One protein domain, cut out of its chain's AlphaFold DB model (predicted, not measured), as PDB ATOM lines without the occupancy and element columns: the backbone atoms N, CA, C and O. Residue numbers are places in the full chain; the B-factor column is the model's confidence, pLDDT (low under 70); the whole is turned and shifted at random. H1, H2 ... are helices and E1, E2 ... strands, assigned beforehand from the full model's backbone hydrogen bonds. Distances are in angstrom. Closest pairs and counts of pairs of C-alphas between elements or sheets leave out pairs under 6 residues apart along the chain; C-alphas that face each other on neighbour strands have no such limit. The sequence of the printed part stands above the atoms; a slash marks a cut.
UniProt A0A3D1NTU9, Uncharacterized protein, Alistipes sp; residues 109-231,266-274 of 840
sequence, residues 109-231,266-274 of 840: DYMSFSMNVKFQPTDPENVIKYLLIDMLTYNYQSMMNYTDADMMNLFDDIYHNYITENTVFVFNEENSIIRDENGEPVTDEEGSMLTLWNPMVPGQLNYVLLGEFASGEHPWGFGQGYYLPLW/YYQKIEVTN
ATOM      1  N   ASP A 109      68.595  50.305 319.906       92.38
ATOM      2  CA  ASP A 109      68.833  51.275 318.842       92.38
ATOM      3  C   ASP A 109      67.618  51.333 317.892       92.38
ATOM      4  O   ASP A 109      66.561  50.749 318.154       92.38
ATOM      5  N   TYR A 110      67.739  52.079 316.796       90.94
ATOM      6  CA  TYR A 110      66.662  52.325 315.832       90.94
ATOM      7  C   TYR A 110      66.086  51.056 315.185       90.94
ATOM      8  O   TYR A 110      64.882  50.991 314.978       90.94
ATOM      9  N   MET A 111      66.928  50.071 314.856       90.44
ATOM     10  CA  MET A 111      66.538  48.836 314.144       90.44
ATOM     11  C   MET A 111      67.173  47.584 314.771       90.44
ATOM     12  O   MET A 111      67.370  46.569 314.103       90.44
ATOM     13  N   SER A 112      67.593  47.676 316.032       93.38
ATOM     14  CA  SER A 112      68.229  46.568 316.739       93.38
ATOM     15  C   SER A 112      68.105  46.714 318.243       93.38
ATOM     16  O   SER A 112      67.968  47.825 318.752       93.38
ATOM     17  N   PHE A 113      68.228  45.602 318.948       95.50
ATOM     18  CA  PHE A 113      68.492  45.557 320.380       95.50
ATOM     19  C   PHE A 113      69.163  44.228 320.722       95.50
ATOM     20  O   PHE A 113      69.137  43.285 319.930       95.50
ATOM     21  N   SER A 114      69.760  44.147 321.901       93.81
ATOM     22  CA  SER A 114      70.375  42.925 322.410       93.81
ATOM     23  C   SER A 114      69.650  42.462 323.662       93.81
ATOM     24  O   SER A 114      69.050  43.260 324.391       93.81
ATOM     25  N   MET A 115      69.686  41.160 323.913       94.25
ATOM     26  CA  MET A 115      68.979  40.572 325.036       94.25
ATOM     27  C   MET A 115      69.719  39.362 325.581       94.25
ATOM     28  O   MET A 115      70.027  38.434 324.846       94.25
ATOM     29  N   ASN A 116      69.967  39.350 326.882       93.19
ATOM     30  CA  ASN A 116      70.408  38.158 327.592       93.19
ATOM     31  C   ASN A 116      69.182  37.399 328.094       93.19
ATOM     32  O   ASN A 116      68.304  38.012 328.696       93.19
ATOM     33  N   VAL A 117      69.142  36.088 327.874       93.12
ATOM     34  CA  VAL A 117      68.097  35.184 328.365       93.12
ATOM     35  C   VAL A 117      68.757  34.082 329.179       93.12
ATOM     36  O   VAL A 117      69.655  33.387 328.697       93.12
ATOM     37  N   LYS A 118      68.297  33.898 330.417       90.25
ATOM     38  CA  LYS A 118      68.693  32.757 331.234       90.25
ATOM     39  C   LYS A 118      67.861  31.538 330.882       90.25
ATOM     40  O   LYS A 118      66.635  31.594 330.885       90.25
ATOM     41  N   PHE A 119      68.536  30.420 330.666       90.62
ATOM     42  CA  PHE A 119      67.881  29.140 330.456       90.62
ATOM     43  C   PHE A 119      67.425  28.562 331.797       90.62
ATOM     44  O   PHE A 119      68.246  28.205 332.645       90.62
ATOM     45  N   GLN A 120      66.109  28.547 332.009       86.06
ATOM     46  CA  GLN A 120      65.478  28.147 333.270       86.06
ATOM     47  C   GLN A 120      64.230  27.281 333.024       86.06
ATOM     48  O   GLN A 120      63.136  27.678 333.431       86.06
ATOM     49  N   PRO A 121      64.352  26.125 332.344       90.44
ATOM     50  CA  PRO A 121      63.207  25.249 332.141       90.44
ATOM     51  C   PRO A 121      62.795  24.567 333.455       90.44
ATOM     52  O   PRO A 121      63.601  24.398 334.378       90.44
ATOM     53  N   THR A 122      61.542  24.133 333.527       91.38
ATOM     54  CA  THR A 122      61.037  23.276 334.604       91.38
ATOM     55  C   THR A 122      61.646  21.870 334.580       91.38
ATOM     56  O   THR A 122      61.829  21.282 335.649       91.38
ATOM     57  N   ASP A 123      62.029  21.367 333.400       89.62
ATOM     58  CA  ASP A 123      62.796  20.127 333.212       89.62
ATOM     59  C   ASP A 123      64.060  20.395 332.366       89.62
ATOM     60  O   ASP A 123      63.954  21.017 331.311       89.62
ATOM     61  N   PRO A 124      65.261  19.936 332.773       87.19
ATOM     62  CA  PRO A 124      66.482  20.086 331.979       87.19
ATOM     63  C   PRO A 124      66.437  19.510 330.551       87.19
ATOM     64  O   PRO A 124      67.288  19.891 329.748       87.19
ATOM     65  N   GLU A 125      65.518  18.589 330.236       88.31
ATOM     66  CA  GLU A 125      65.323  18.061 328.873       88.31
ATOM     67  C   GLU A 125      64.453  18.968 327.983       88.31
ATOM     68  O   GLU A 125      64.444  18.808 326.758       88.31
ATOM     69  N   ASN A 126      63.741  19.930 328.575       93.06
ATOM     70  CA  ASN A 126      62.910  20.879 327.841       93.06
ATOM     71  C   ASN A 126      63.754  21.980 327.196       93.06
ATOM     72  O   ASN A 126      64.898  22.235 327.571       93.06
ATOM     73  N   VAL A 127      63.156  22.678 326.235       93.00
ATOM     74  CA  VAL A 127      63.768  23.826 325.560       93.00
ATOM     75  C   VAL A 127      62.941  25.080 325.789       93.00
ATOM     76  O   VAL A 127      61.744  25.002 326.059       93.00
ATOM     77  N   ILE A 128      63.567  26.246 325.638       93.56
ATOM     78  CA  ILE A 128      62.836  27.514 325.563       93.56
ATOM     79  C   ILE A 128      62.781  27.934 324.097       93.56
ATOM     80  O   ILE A 128      63.818  28.277 323.526       93.56
ATOM     81  N   LYS A 129      61.594  27.899 323.482       92.94
ATOM     82  CA  LYS A 129      61.368  28.504 322.162       92.94
ATOM     83  C   LYS A 129      61.245  30.016 322.295       92.94
ATOM     84  O   LYS A 129      60.782  30.517 323.322       92.94
ATOM     85  N   TYR A 130      61.654  30.728 321.250       93.06
ATOM     86  CA  TYR A 130      61.549  32.180 321.189       93.06
ATOM     87  C   TYR A 130      60.931  32.673 319.878       93.06
ATOM     88  O   TYR A 130      61.071  32.046 318.825       93.06
ATOM     89  N   LEU A 131      60.278  33.834 319.948       93.75
ATOM     90  CA  LEU A 131      59.775  34.579 318.795       93.75
ATOM     91  C   LEU A 131      59.986  36.079 319.017       93.75
ATOM     92  O   LEU A 131      59.630  36.600 320.073       93.75
ATOM     93  N   LEU A 132      60.515  36.773 318.007       95.06
ATOM     94  CA  LEU A 132      60.478  38.232 317.922       95.06
ATOM     95  C   LEU A 132      59.413  38.638 316.902       95.06
ATOM     96  O   LEU A 132      59.508  38.303 315.723       95.06
ATOM     97  N   ILE A 133      58.415  39.385 317.358       94.69
ATOM     98  CA  ILE A 133      57.299  39.851 316.537       94.69
ATOM     99  C   ILE A 133      56.943  41.281 316.925       94.69
ATOM    100  O   ILE A 133      57.011  41.658 318.092       94.69
ATOM    101  N   ASP A 134      56.578  42.114 315.959       94.88
ATOM    102  CA  ASP A 134      56.140  43.469 316.265       94.88
ATOM    103  C   ASP A 134      54.693  43.511 316.758       94.88
ATOM    104  O   ASP A 134      53.885  42.643 316.438       94.88
ATOM    105  N   MET A 135      54.354  44.543 317.527       94.50
ATOM    106  CA  MET A 135      53.041  44.669 318.156       94.50
ATOM    107  C   MET A 135      51.881  44.692 317.152       94.50
ATOM    108  O   MET A 135      50.823  44.147 317.453       94.50
ATOM    109  N   LEU A 136      52.066  45.294 315.971       93.00
ATOM    110  CA  LEU A 136      51.021  45.366 314.950       93.00
ATOM    111  C   LEU A 136      50.738  43.964 314.402       93.00
ATOM    112  O   LEU A 136      49.584  43.540 314.377       93.00
ATOM    113  N   THR A 137      51.789  43.237 314.019       92.69
ATOM    114  CA  THR A 137      51.664  41.860 313.525       92.69
ATOM    115  C   THR A 137      51.127  40.926 314.606       92.69
ATOM    116  O   THR A 137      50.219  40.153 314.327       92.69
ATOM    117  N   TYR A 138      51.633  41.018 315.839       92.88
ATOM    118  CA  TYR A 138      51.159  40.208 316.964       92.88
ATOM    119  C   TYR A 138      49.656  40.388 317.190       92.88
ATOM    120  O   TYR A 138      48.908  39.415 317.158       92.88
ATOM    121  N   ASN A 139      49.200  41.636 317.334       90.00
ATOM    122  CA  ASN A 139      47.791  41.927 317.581       90.00
ATOM    123  C   ASN A 139      46.906  41.468 316.413       90.00
ATOM    124  O   ASN A 139      45.842  40.899 316.640       90.00
ATOM    125  N   TYR A 140      47.355  41.665 315.170       87.44
ATOM    126  CA  TYR A 140      46.639  41.180 313.991       87.44
ATOM    127  C   TYR A 140      46.500  39.648 313.985       87.44
ATOM    128  O   TYR A 140      45.413  39.137 313.728       87.44
ATOM    129  N   GLN A 141      47.561  38.906 314.316       85.81
ATOM    130  CA  GLN A 141      47.507  37.442 314.400       85.81
ATOM    131  C   GLN A 141      46.615  36.969 315.555       85.81
ATOM    132  O   GLN A 141      45.822  36.045 315.382       85.81
ATOM    133  N   SER A 142      46.661  37.635 316.711       83.88
ATOM    134  CA  SER A 142      45.757  37.332 317.825       83.88
ATOM    135  C   SER A 142      44.286  37.567 317.464       83.88
ATOM    136  O   SER A 142      43.443  36.750 317.821       83.88
ATOM    137  N   MET A 143      43.969  38.610 316.686       78.69
ATOM    138  CA  MET A 143      42.614  38.825 316.145       78.69
ATOM    139  C   MET A 143      42.162  37.704 315.194       78.69
ATOM    140  O   MET A 143      40.966  37.488 315.023       78.69
ATOM    141  N   MET A 144      43.110  36.986 314.589       76.44
ATOM    142  CA  MET A 144      42.870  35.805 313.753       76.44
ATOM    143  C   MET A 144      42.887  34.497 314.568       76.44
ATOM    144  O   MET A 144      42.946  33.415 313.987       76.44
ATOM    145  N   ASN A 145      42.798  34.593 315.901       76.38
ATOM    146  CA  ASN A 145      42.786  33.495 316.872       76.38
ATOM    147  C   ASN A 145      44.091  32.693 316.992       76.38
ATOM    148  O   ASN A 145      44.060  31.573 317.502       76.38
ATOM    149  N   TYR A 146      45.235  33.244 316.575       82.00
ATOM    150  CA  TYR A 146      46.525  32.614 316.861       82.00
ATOM    151  C   TYR A 146      46.960  32.891 318.300       82.00
ATOM    152  O   TYR A 146      47.004  34.044 318.745       82.00
ATOM    153  N   THR A 147      47.326  31.829 319.014       86.38
ATOM    154  CA  THR A 147      47.884  31.931 320.365       86.38
ATOM    155  C   THR A 147      49.394  32.148 320.334       86.38
ATOM    156  O   THR A 147      50.063  31.911 319.327       86.38
ATOM    157  N   ASP A 148      49.966  32.582 321.452       90.94
ATOM    158  CA  ASP A 148      51.413  32.717 321.624       90.94
ATOM    159  C   ASP A 148      52.128  31.381 321.391       90.94
ATOM    160  O   ASP A 148      53.216  31.349 320.811       90.94
ATOM    161  N   ALA A 149      51.503  30.275 321.804       88.62
ATOM    162  CA  ALA A 149      52.004  28.931 321.560       88.62
ATOM    163  C   ALA A 149      52.020  28.600 320.058       88.62
ATOM    164  O   ALA A 149      53.043  28.124 319.566       88.62
ATOM    165  N   ASP A 150      50.946  28.917 319.324       85.00
ATOM    166  CA  ASP A 150      50.876  28.715 317.868       85.00
ATOM    167  C   ASP A 150      51.931  29.547 317.137       85.00
ATOM    168  O   ASP A 150      52.656  29.037 316.284       85.00
ATOM    169  N   MET A 151      52.057  30.825 317.508       86.81
ATOM    170  CA  MET A 151      53.002  31.750 316.885       86.81
ATOM    171  C   MET A 151      54.465  31.346 317.122       86.81
ATOM    172  O   MET A 151      55.305  31.556 316.248       86.81
ATOM    173  N   MET A 152      54.792  30.755 318.279       88.25
ATOM    174  CA  MET A 152      56.148  30.275 318.586       88.25
ATOM    175  C   MET A 152      56.477  28.909 317.970       88.25
ATOM    176  O   MET A 152      57.659  28.571 317.840       88.25
ATOM    177  N   ASN A 153      55.474  28.112 317.591       80.12
ATOM    178  CA  ASN A 153      55.668  26.740 317.129       80.12
ATOM    179  C   ASN A 153      55.984  26.646 315.625       80.12
ATOM    180  O   ASN A 153      55.308  25.960 314.859       80.12
ATOM    181  N   LEU A 154      57.034  27.355 315.205       74.62
ATOM    182  CA  LEU A 154      57.568  27.307 313.844       74.62
ATOM    183  C   LEU A 154      58.225  25.945 313.541       74.62
ATOM    184  O   LEU A 154      58.587  25.196 314.449       74.62
ATOM    185  N   PHE A 155      58.393  25.628 312.249       69.88
ATOM    186  CA  PHE A 155      59.003  24.371 311.794       69.88
ATOM    187  C   PHE A 155      60.464  24.255 312.250       69.88
ATOM    188  O   PHE A 155      61.349  24.926 311.715       69.88
ATOM    189  N   ASP A 156      60.711  23.358 313.205       71.88
ATOM    190  CA  ASP A 156      62.006  23.224 313.880       71.88
ATOM    191  C   ASP A 156      63.168  22.925 312.920       71.88
ATOM    192  O   ASP A 156      64.239  23.498 313.095       71.88
ATOM    193  N   ASP A 157      62.944  22.126 311.870       70.75
ATOM    194  CA  ASP A 157      63.954  21.776 310.851       70.75
ATOM    195  C   ASP A 157      64.457  22.975 310.026       70.75
ATOM    196  O   ASP A 157      65.482  22.878 309.352       70.75
ATOM    197  N   ILE A 158      63.710  24.081 310.023       74.50
ATOM    198  CA  ILE A 158      64.027  25.280 309.239       74.50
ATOM    199  C   ILE A 158      64.477  26.408 310.162       74.50
ATOM    200  O   ILE A 158      65.480  27.067 309.895       74.50
ATOM    201  N   TYR A 159      63.717  26.659 311.229       78.31
ATOM    202  CA  TYR A 159      63.873  27.867 312.035       78.31
ATOM    203  C   TYR A 159      64.793  27.673 313.243       78.31
ATOM    204  O   TYR A 159      65.392  28.650 313.682       78.31
ATOM    205  N   HIS A 160      64.925  26.454 313.785       81.00
ATOM    206  CA  HIS A 160      65.749  26.163 314.971       81.00
ATOM    207  C   HIS A 160      65.618  27.223 316.097       81.00
ATOM    208  O   HIS A 160      66.604  27.630 316.716       81.00
ATOM    209  N   ASN A 161      64.399  27.718 316.353       88.25
ATOM    210  CA  ASN A 161      64.134  28.888 317.199       88.25
ATOM    211  C   ASN A 161      64.007  28.537 318.692       88.25
ATOM    212  O   ASN A 161      63.035  28.904 319.355       88.25
ATOM    213  N   TYR A 162      64.993  27.827 319.238       91.19
ATOM    214  CA  TYR A 162      65.017  27.426 320.644       91.19
ATOM    215  C   TYR A 162      66.407  27.545 321.272       91.19
ATOM    216  O   TYR A 162      67.423  27.553 320.579       91.19
ATOM    217  N   ILE A 163      66.449  27.628 322.603       92.12
ATOM    218  CA  ILE A 163      67.683  27.641 323.397       92.12
ATOM    219  C   ILE A 163      67.692  26.514 324.432       92.12
ATOM    220  O   ILE A 163      66.651  26.135 324.973       92.12
ATOM    221  N   THR A 164      68.897  26.019 324.720       93.44
ATOM    222  CA  THR A 164      69.188  24.975 325.724       93.44
ATOM    223  C   THR A 164      70.192  25.436 326.785       93.44
ATOM    224  O   THR A 164      70.619  24.657 327.633       93.44
ATOM    225  N   GLU A 165      70.632  26.691 326.713       93.31
ATOM    226  CA  GLU A 165      71.587  27.304 327.634       93.31
ATOM    227  C   GLU A 165      71.408  28.827 327.673       93.31
ATOM    228  O   GLU A 165      70.669  29.403 326.866       93.31
ATOM    229  N   ASN A 166      72.053  29.488 328.638       91.69
ATOM    230  CA  ASN A 166      72.024  30.949 328.729       91.69
ATOM    231  C   ASN A 166      72.525  31.550 327.417       91.69
ATOM    232  O   ASN A 166      73.632  31.245 326.981       91.69
ATOM    233  N   THR A 167      71.722  32.418 326.814       92.19
ATOM    234  CA  THR A 167      71.962  32.902 325.455       92.19
ATOM    235  C   THR A 167      71.890  34.420 325.419       92.19
ATOM    236  O   THR A 167      70.987  35.026 325.998       92.19
ATOM    237  N   VAL A 168      72.836  35.041 324.712       90.69
ATOM    238  CA  VAL A 168      72.794  36.466 324.379       90.69
ATOM    239  C   VAL A 168      72.375  36.607 322.923       90.69
ATOM    240  O   VAL A 168      73.112  36.238 322.013       90.69
ATOM    241  N   PHE A 169      71.190  37.161 322.708       91.75
ATOM    242  CA  PHE A 169      70.673  37.512 321.397       91.75
ATOM    243  C   PHE A 169      71.121  38.911 320.995       91.75
ATOM    244  O   PHE A 169      71.117  39.844 321.800       91.75
ATOM    245  N   VAL A 170      71.421  39.066 319.710       91.75
ATOM    246  CA  VAL A 170      71.541  40.370 319.063       91.75
ATOM    247  C   VAL A 170      70.481  40.415 317.973       91.75
ATOM    248  O   VAL A 170      70.691  39.909 316.870       91.75
ATOM    249  N   PHE A 171      69.336  41.013 318.281       94.00
ATOM    250  CA  PHE A 171      68.250  41.184 317.329       94.00
ATOM    251  C   PHE A 171      68.603  42.328 316.384       94.00
ATOM    252  O   PHE A 171      68.680  43.493 316.776       94.00
ATOM    253  N   ASN A 172      68.854  41.990 315.126       90.62
ATOM    254  CA  ASN A 172      69.078  42.927 314.033       90.62
ATOM    255  C   ASN A 172      68.732  42.235 312.702       90.62
ATOM    256  O   ASN A 172      68.329  41.075 312.684       90.62
ATOM    257  N   GLU A 173      68.876  42.957 311.594       84.44
ATOM    258  CA  GLU A 173      68.600  42.452 310.241       84.44
ATOM    259  C   GLU A 173      69.542  41.313 309.806       84.44
ATOM    260  O   GLU A 173      69.138  40.429 309.069       84.44
ATOM    261  N   GLU A 174      70.801  41.308 310.248       85.12
ATOM    262  CA  GLU A 174      71.784  40.300 309.822       85.12
ATOM    263  C   GLU A 174      71.544  38.951 310.508       85.12
ATOM    264  O   GLU A 174      71.613  37.902 309.872       85.12
ATOM    265  N   ASN A 175      71.227  38.989 311.801       89.31
ATOM    266  CA  ASN A 175      70.974  37.809 312.619       89.31
ATOM    267  C   ASN A 175      69.556  37.259 312.445       89.31
ATOM    268  O   ASN A 175      69.261  36.202 312.991       89.31
ATOM    269  N   SER A 176      68.682  37.956 311.708       89.69
ATOM    270  CA  SER A 176      67.374  37.406 311.356       89.69
ATOM    271  C   SER A 176      67.474  36.379 310.233       89.69
ATOM    272  O   SER A 176      66.597  35.534 310.124       89.69
ATOM    273  N   ILE A 177      68.512  36.437 309.393       88.62
ATOM    274  CA  ILE A 177      68.628  35.611 308.188       88.62
ATOM    275  C   ILE A 177      68.945  34.166 308.568       88.62
ATOM    276  O   ILE A 177      69.964  33.888 309.204       88.62
ATOM    277  N   ILE A 178      68.110  33.240 308.100       86.81
ATOM    278  CA  ILE A 178      68.349  31.807 308.253       86.81
ATOM    279  C   ILE A 178      69.432  31.385 307.266       86.81
ATOM    280  O   ILE A 178      69.388  31.732 306.082       86.81
ATOM    281  N   ARG A 179      70.419  30.639 307.760       86.25
ATOM    282  CA  ARG A 179      71.569  30.177 306.983       86.25
ATOM    283  C   ARG A 179      71.666  28.660 307.030       86.25
ATOM    284  O   ARG A 179      71.379  28.058 308.060       86.25
ATOM    285  N   ASP A 180      72.068  28.068 305.913       82.44
ATOM    286  CA  ASP A 180      72.320  26.636 305.812       82.44
ATOM    287  C   ASP A 180      73.623  26.228 306.529       82.44
ATOM    288  O   ASP A 180      74.360  27.051 307.078       82.44
ATOM    289  N   GLU A 181      73.941  24.933 306.489       83.38
ATOM    290  CA  GLU A 181      75.162  24.360 307.075       83.38
ATOM    291  C   GLU A 181      76.479  24.947 306.521       83.38
ATOM    292  O   GLU A 181      77.526  24.832 307.163       83.38
ATOM    293  N   ASN A 182      76.445  25.602 305.355       82.88
ATOM    294  CA  ASN A 182      77.595  26.263 304.736       82.88
ATOM    295  C   ASN A 182      77.662  27.764 305.064       82.88
ATOM    296  O   ASN A 182      78.630  28.432 304.689       82.88
ATOM    297  N   GLY A 183      76.667  28.291 305.785       80.88
ATOM    298  CA  GLY A 183      76.536  29.702 306.131       80.88
ATOM    299  C   GLY A 183      75.865  30.553 305.047       80.88
ATOM    300  O   GLY A 183      75.850  31.782 305.174       80.88
ATOM    301  N   GLU A 184      75.310  29.944 303.998       83.75
ATOM    302  CA  GLU A 184      74.617  30.653 302.919       83.75
ATOM    303  C   GLU A 184      73.139  30.894 303.279       83.75
ATOM    304  O   GLU A 184      72.530  30.041 303.923       83.75
ATOM    305  N   PRO A 185      72.533  32.039 302.905       84.81
ATOM    306  CA  PRO A 185      71.126  32.310 303.194       84.81
ATOM    307  C   PRO A 185      70.187  31.275 302.570       84.81
ATOM    308  O   PRO A 185      70.275  30.994 301.373       84.81
ATOM    309  N   VAL A 186      69.244  30.764 303.360       85.44
ATOM    310  CA  VAL A 186      68.168  29.899 302.866       85.44
ATOM    311  C   VAL A 186      67.110  30.759 302.180       85.44
ATOM    312  O   VAL A 186      66.741  31.821 302.688       85.44
ATOM    313  N   THR A 187      66.608  30.309 301.029       81.88
ATOM    314  CA  THR A 187      65.551  30.998 300.279       81.88
ATOM    315  C   THR A 187      64.322  30.123 300.081       81.88
ATOM    316  O   THR A 187      64.443  28.902 299.984       81.88
ATOM    317  N   ASP A 188      63.154  30.749 299.964       76.25
ATOM    318  CA  ASP A 188      61.919  30.091 299.532       76.25
ATOM    319  C   ASP A 188      61.910  29.766 298.020       76.25
ATOM    320  O   ASP A 188      62.883  30.015 297.297       76.25
ATOM    321  N   GLU A 189      60.801  29.195 297.531       75.25
ATOM    322  CA  GLU A 189      60.608  28.831 296.116       75.25
ATOM    323  C   GLU A 189      60.663  30.038 295.158       75.25
ATOM    324  O   GLU A 189      60.960  29.874 293.972       75.25
ATOM    325  N   GLU A 190      60.425  31.253 295.660       69.12
ATOM    326  CA  GLU A 190      60.468  32.502 294.895       69.12
ATOM    327  C   GLU A 190      61.840  33.202 294.970       69.12
ATOM    328  O   GLU A 190      62.071  34.224 294.310       69.12
ATOM    329  N   GLY A 191      62.784  32.635 295.731       72.88
ATOM    330  CA  GLY A 191      64.131  33.163 295.929       72.88
ATOM    331  C   GLY A 191      64.220  34.279 296.975       72.88
ATOM    332  O   GLY A 191      65.225  34.998 297.003       72.88
ATOM    333  N   SER A 192      63.198  34.460 297.813       74.69
ATOM    334  CA  SER A 192      63.227  35.388 298.949       74.69
ATOM    335  C   SER A 192      63.905  34.729 300.148       74.69
ATOM    336  O   SER A 192      63.736  33.538 300.389       74.69
ATOM    337  N   MET A 193      64.716  35.488 300.888       80.25
ATOM    338  CA  MET A 193      65.438  34.958 302.050       80.25
ATOM    339  C   MET A 193      64.474  34.644 303.191       80.25
ATOM    340  O   MET A 193      63.625  35.471 303.523       80.25
ATOM    341  N   LEU A 194      64.654  33.486 303.821       83.94
ATOM    342  CA  LEU A 194      63.932  33.142 305.037       83.94
ATOM    343  C   LEU A 194      64.539  33.878 306.236       83.94
ATOM    344  O   LEU A 194      65.762  33.922 306.406       83.94
ATOM    345  N   THR A 195      63.676  34.442 307.080       86.94
ATOM    346  CA  THR A 195      64.078  35.191 308.273       86.94
ATOM    347  C   THR A 195      63.337  34.718 309.519       86.94
ATOM    348  O   THR A 195      62.140  34.459 309.459       86.94
ATOM    349  N   LEU A 196      64.030  34.690 310.658       88.19
ATOM    350  CA  LEU A 196      63.485  34.393 311.987       88.19
ATOM    351  C   LEU A 196      62.498  35.462 312.480       88.19
ATOM    352  O   LEU A 196      61.595  35.160 313.252       88.19
ATOM    353  N   TRP A 197      62.685  36.714 312.060       89.75
ATOM    354  CA  TRP A 197      61.811  37.840 312.387       89.75
ATOM    355  C   TRP A 197      61.873  38.920 311.309       89.75
ATOM    356  O   TRP A 197      62.851  39.031 310.560       89.75
ATOM    357  N   ASN A 198      60.836  39.755 311.270       88.25
ATOM    358  CA  ASN A 198      60.740  40.860 310.324       88.25
ATOM    359  C   ASN A 198      61.734  41.989 310.650       88.25
ATOM    360  O   ASN A 198      62.045  42.222 311.822       88.25
ATOM    361  N   PRO A 199      62.205  42.745 309.640       86.19
ATOM    362  CA  PRO A 199      63.055  43.909 309.862       86.19
ATOM    363  C   PRO A 199      62.411  44.932 310.803       86.19
ATOM    364  O   PRO A 199      61.254  45.317 310.623       86.19
ATOM    365  N   MET A 200      63.198  45.396 311.775       90.94
ATOM    366  CA  MET A 200      62.765  46.404 312.739       90.94
ATOM    367  C   MET A 200      62.863  47.825 312.179       90.94
ATOM    368  O   MET A 200      63.730  48.119 311.354       90.94
ATOM    369  N   VAL A 201      62.025  48.728 312.688       92.69
ATOM    370  CA  VAL A 201      61.958  50.140 312.309       92.69
ATOM    371  C   VAL A 201      62.002  51.077 313.527       92.69
ATOM    372  O   VAL A 201      61.628  50.695 314.638       92.69
ATOM    373  N   PRO A 202      62.439  52.336 313.344       94.69
ATOM    374  CA  PRO A 202      62.521  53.322 314.418       94.69
ATOM    375  C   PRO A 202      61.215  53.504 315.195       94.69
ATOM    376  O   PRO A 202      60.161  53.769 314.622       94.69
ATOM    377  N   GLY A 203      61.305  53.440 316.524       94.56
ATOM    378  CA  GLY A 203      60.168  53.602 317.432       94.56
ATOM    379  C   GLY A 203      59.216  52.406 317.510       94.56
ATOM    380  O   GLY A 203      58.236  52.500 318.247       94.56
ATOM    381  N   GLN A 204      59.492  51.311 316.793       95.19
ATOM    382  CA  GLN A 204      58.672  50.102 316.800       95.19
ATOM    383  C   GLN A 204      58.594  49.466 318.183       95.19
ATOM    384  O   GLN A 204      59.605  49.337 318.875       95.19
ATOM    385  N   LEU A 205      57.386  49.053 318.567       95.69
ATOM    386  CA  LEU A 205      57.158  48.226 319.744       95.69
ATOM    387  C   LEU A 205      57.189  46.760 319.318       95.69
ATOM    388  O   LEU A 205      56.422  46.345 318.449       95.69
ATOM    389  N   ASN A 206      58.070  45.990 319.942       96.19
ATOM    390  CA  ASN A 206      58.251  44.571 319.687       96.19
ATOM    391  C   ASN A 206      57.890  43.747 320.919       96.19
ATOM    392  O   ASN A 206      58.084  44.189 322.054       96.19
ATOM    393  N   TYR A 207      57.436  42.529 320.664       95.81
ATOM    394  CA  TYR A 207      57.289  41.453 321.622       95.81
ATOM    395  C   TYR A 207      58.385  40.417 321.399       95.81
ATOM    396  O   TYR A 207      58.539  39.896 320.294       95.81
ATOM    397  N   VAL A 208      59.118  40.100 322.464       96.44
ATOM    398  CA  VAL A 208      59.895  38.862 322.551       96.44
ATOM    399  C   VAL A 208      59.084  37.887 323.389       96.44
ATOM    400  O   VAL A 208      58.855  38.131 324.577       96.44
ATOM    401  N   LEU A 209      58.620  36.814 322.758       95.00
ATOM    402  CA  LEU A 209      57.948  35.711 323.431       95.00
ATOM    403  C   LEU A 209      58.981  34.638 323.747       95.00
ATOM    404  O   LEU A 209      59.794  34.295 322.888       95.00
ATOM    405  N   LEU A 210      58.946  34.129 324.972       94.94
ATOM    406  CA  LEU A 210      59.728  32.991 325.434       94.94
ATOM    407  C   LEU A 210      58.751  31.986 326.033       94.94
ATOM    408  O   LEU A 210      57.996  32.349 326.932       94.94
ATOM    409  N   GLY A 211      58.776  30.743 325.565       94.25
ATOM    410  CA  GLY A 211      57.901  29.681 326.059       94.25
ATOM    411  C   GLY A 211      58.652  28.368 326.214       94.25
ATOM    412  O   GLY A 211      59.533  28.058 325.415       94.25
ATOM    413  N   GLU A 212      58.323  27.597 327.243       94.38
ATOM    414  CA  GLU A 212      58.905  26.278 327.480       94.38
ATOM    415  C   GLU A 212      58.182  25.193 326.687       94.38
ATOM    416  O   GLU A 212      56.955  25.095 326.706       94.38
ATOM    417  N   PHE A 213      58.958  24.364 325.997       92.25
ATOM    418  CA  PHE A 213      58.450  23.270 325.187       92.25
ATOM    419  C   PHE A 213      59.138  21.960 325.571       92.25
ATOM    420  O   PHE A 213      60.346  21.921 325.814       92.25
ATOM    421  N   ALA A 214      58.369  20.876 325.571       89.75
ATOM    422  CA  ALA A 214      58.847  19.527 325.849       89.75
ATOM    423  C   ALA A 214      58.862  18.679 324.573       89.75
ATOM    424  O   ALA A 214      58.061  18.889 323.661       89.75
ATOM    425  N   SER A 215      59.759  17.696 324.504       83.19
ATOM    426  CA  SER A 215      59.784  16.740 323.392       83.19
ATOM    427  C   SER A 215      58.491  15.915 323.362       83.19
ATOM    428  O   SER A 215      58.115  15.296 324.357       83.19
ATOM    429  N   GLY A 216      57.839  15.845 322.202       72.50
ATOM    430  CA  GLY A 216      56.572  15.147 322.010       72.50
ATOM    431  C   GLY A 216      56.320  14.693 320.570       72.50
ATOM    432  O   GLY A 216      57.158  14.828 319.673       72.50
ATOM    433  N   GLU A 217      55.148  14.097 320.358       63.72
ATOM    434  CA  GLU A 217      54.636  13.754 319.028       63.72
ATOM    435  C   GLU A 217      53.761  14.895 318.506       63.72
ATOM    436  O   GLU A 217      52.933  15.431 319.241       63.72
ATOM    437  N   HIS A 218      53.925  15.263 317.232       62.53
ATOM    438  CA  HIS A 218      53.121  16.324 316.623       62.53
ATOM    439  C   HIS A 218      51.611  16.015 316.742       62.53
ATOM    440  O   HIS A 218      51.227  14.864 316.499       62.53
ATOM    441  N   PRO A 219      50.724  17.006 316.981       52.94
ATOM    442  CA  PRO A 219      49.278  16.779 317.142       52.94
ATOM    443  C   PRO A 219      48.597  16.098 315.939       52.94
ATOM    444  O   PRO A 219      47.506  15.548 316.062       52.94
ATOM    445  N   TRP A 220      49.236  16.123 314.764       45.91
ATOM    446  CA  TRP A 220      48.765  15.479 313.524       45.91
ATOM    447  C   TRP A 220      49.408  14.106 313.233       45.91
ATOM    448  O   TRP A 220      49.199  13.549 312.157       45.91
ATOM    449  N   GLY A 221      50.177  13.536 314.168       50.38
ATOM    450  CA  GLY A 221      50.691  12.165 314.064       50.38
ATOM    451  C   GLY A 221      51.895  11.974 313.130       50.38
ATOM    452  O   GLY A 221      52.098  10.872 312.625       50.38
ATOM    453  N   PHE A 222      52.709  13.014 312.908       43.59
ATOM    454  CA  PHE A 222      53.910  12.957 312.052       43.59
ATOM    455  C   PHE A 222      55.127  12.246 312.682       43.59
ATOM    456  O   PHE A 222      56.199  12.219 312.082       43.59
ATOM    457  N   GLY A 223      54.965  11.615 313.850       49.78
ATOM    458  CA  GLY A 223      56.020  10.875 314.550       49.78
ATOM    459  C   GLY A 223      56.724  11.677 315.651       49.78
ATOM    460  O   GLY A 223      56.347  12.809 315.956       49.78
ATOM    461  N   GLN A 224      57.718  11.046 316.284       44.44
ATOM    462  CA  GLN A 224      58.528  11.626 317.362       44.44
ATOM    463  C   GLN A 224      59.572  12.605 316.812       44.44
ATOM    464  O   GLN A 224      60.180  12.322 315.781       44.44
ATOM    465  N   GLY A 225      59.809  13.709 317.530       57.69
ATOM    466  CA  GLY A 225      60.852  14.692 317.197       57.69
ATOM    467  C   GLY A 225      60.409  16.157 317.217       57.69
ATOM    468  O   GLY A 225      61.195  17.010 316.828       57.69
ATOM    469  N   TYR A 226      59.182  16.455 317.658       70.94
ATOM    470  CA  TYR A 226      58.651  17.818 317.720       70.94
ATOM    471  C   TYR A 226      58.640  18.339 319.153       70.94
ATOM    472  O   TYR A 226      58.434  17.581 320.100       70.94
ATOM    473  N   TYR A 227      58.806  19.646 319.311       81.62
ATOM    474  CA  TYR A 227      58.608  20.319 320.588       81.62
ATOM    475  C   TYR A 227      57.144  20.749 320.732       81.62
ATOM    476  O   TYR A 227      56.623  21.478 319.890       81.62
ATOM    477  N   LEU A 228      56.474  20.303 321.797       85.94
ATOM    478  CA  LEU A 228      55.110  20.704 322.149       85.94
ATOM    479  C   LEU A 228      55.135  21.774 323.246       85.94
ATOM    480  O   LEU A 228      55.924  21.639 324.187       85.94
ATOM    481  N   PRO A 229      54.280  22.808 323.163       89.81
ATOM    482  CA  PRO A 229      54.238  23.852 324.177       89.81
ATOM    483  C   PRO A 229      53.779  23.269 325.515       89.81
ATOM    484  O   PRO A 229      52.801  22.522 325.572       89.81
ATOM    485  N   LEU A 230      54.444  23.645 326.609       92.31
ATOM    486  CA  LEU A 230      53.933  23.412 327.960       92.31
ATOM    487  C   LEU A 230      52.850  24.442 328.285       92.31
ATOM    488  O   LEU A 230      53.010  25.302 329.153       92.31
ATOM    489  N   TRP A 231      51.734  24.341 327.571       90.56
ATOM    490  CA  TRP A 231      50.610  25.265 327.610       90.56
ATOM    491  C   TRP A 231      49.291  24.486 327.626       90.56
ATOM    492  O   TRP A 231      49.080  23.584 326.813       90.56
ATOM    493  N   TYR A 266      57.859  27.493 331.871       92.06
ATOM    494  CA  TYR A 266      58.353  28.866 331.783       92.06
ATOM    495  C   TYR A 266      57.695  29.622 330.622       92.06
ATOM    496  O   TYR A 266      57.663  29.140 329.491       92.06
ATOM    497  N   TYR A 267      57.232  30.842 330.891       94.12
ATOM    498  CA  TYR A 267      56.741  31.756 329.869       94.12
ATOM    499  C   TYR A 267      57.042  33.210 330.233       94.12
ATOM    500  O   TYR A 267      56.933  33.615 331.394       94.12
ATOM    501  N   GLN A 268      57.427  33.996 329.228       93.50
ATOM    502  CA  GLN A 268      57.576  35.444 329.321       93.50
ATOM    503  C   GLN A 268      57.175  36.118 328.012       93.50
ATOM    504  O   GLN A 268      57.587  35.702 326.931       93.50
ATOM    505  N   LYS A 269      56.457  37.234 328.137       94.25
ATOM    506  CA  LYS A 269      56.175  38.177 327.052       94.25
ATOM    507  C   LYS A 269      56.803  39.518 327.387       94.25
ATOM    508  O   LYS A 269      56.468  40.140 328.395       94.25
ATOM    509  N   ILE A 270      57.744  39.946 326.556       95.50
ATOM    510  CA  ILE A 270      58.659  41.039 326.880       95.50
ATOM    511  C   ILE A 270      58.488  42.150 325.854       95.50
ATOM    512  O   ILE A 270      58.657  41.923 324.658       95.50
ATOM    513  N   GLU A 271      58.154  43.352 326.321       95.75
ATOM    514  CA  GLU A 271      57.988  44.530 325.465       95.75
ATOM    515  C   GLU A 271      59.316  45.272 325.289       95.75
ATOM    516  O   GLU A 271      59.933  45.709 326.262       95.75
ATOM    517  N   VAL A 272      59.733  45.469 324.037       97.19
ATOM    518  CA  VAL A 272      60.932  46.242 323.687       97.19
ATOM    519  C   VAL A 272      60.576  47.296 322.650       97.19
ATOM    520  O   VAL A 272      60.161  46.979 321.539       97.19
ATOM    521  N   THR A 273      60.758  48.572 322.995       96.50
ATOM    522  CA  THR A 273      60.543  49.686 322.058       96.50
ATOM    523  C   THR A 273      61.871  50.158 321.483       96.50
ATOM    524  O   THR A 273      62.732  50.613 322.237       96.50
ATOM    525  N   ASN A 274      62.033  50.097 320.159       95.88
ATOM    526  CA  ASN A 274      63.205  50.637 319.474       95.88
ATOM    527  C   ASN A 274      63.340  52.149 319.687       95.88
ATOM    528  O   ASN A 274      62.382  52.869 319.988       95.88
TER     529      ASN A 274
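Overview. This is residues 109 to 231 and 266 to 274 of the 840 residues of an uncharacterized protein of Alistipes sp (UniProt A0A3D1NTU9). Look first for a strongly twisted sheet of four strands built along the long strand E4, with the short helices H1 and H2 over one face and the two-stranded ribbon of E1 and E3 set off over the other. E4 bends near one end and folds back through E5 as a hairpin, while a long stretch without named elements, residues 172 to 204, loops out as far as 23 A from the mean of the C-alphas. The printed part has 132 residues, with three named helices and six named strands in the order E1 E2 H1 H2 H3 E3 E4 E5 E6; the neighbour strands are antiparallel. The class is mixed, helices and strands, though under half of the residues are in named elements. The whole is compact, with a radius of gyration of the C-alphas of 15.1 A and spans of 41 by 33 by 33 A.

Along the chain. Find C-alpha 113 at (68.492, 45.557, 320.380), where E1 begins; it runs 13.1 A to residue 117. E2, residues 127 to 134, covers 23.0 A, and H1, residues 135 to 143, covers 12.1 A. Next come H2, residues 148 to 152, 6.1 A; H3, residues 156 to 159, 5.3 A; and E3, residues 167 to 171, 12.2 A. At C-alpha 205, (57.158, 48.226, 319.744), E4 sets out for residue 217, 34.6 A away. E5, residues 224 to 229, covers 14.6 A, and E6, residues 267 to 273, covers 19.9 A, ending at (60.543, 49.686, 322.058).

Arrangement. Begin at E4, which has E2 on one side and E5 and E6 on the other side. Beside E2, N 129 is 2.8 A from O 211; beside E6, N 206 is 2.8 A from O 272, both within hydrogen-bond range. E4 bends by 69 degrees at residue 214, and in its hairpin with E5, N 216 and O 226 are 2.8 A apart. H1 and H2 are on the same face of this branched sheet, at heights of 9.2 A and 6.2 A, both over E2. H1 stands up from the sheet; the closest C-alphas of H2 and E2 are Met 152 and Leu 131, 5.6 A. H3 only grazes the sheet, with residues 156 to 157. E1 and E3 are antiparallel, with N 169 and O 115 2.7 A apart; E2 and E3 are apart, but only just, at 8.3 A. In H1 and H2 every O i to N i+4 pair is within hydrogen-bond range; H3 is too short for one.

Size, cuts and confidence. The C-alphas farthest apart are those of Asp 109 and Gly 221, 43.4 A. Residues 232 to 265 are cut out, and C-alphas 231 and 266 are 9.5 A apart across the cut. The link from E3 to E4 is long, with 33 residues. The model's pLDDT is under 70 at residues 155, 190 and 217 to 225.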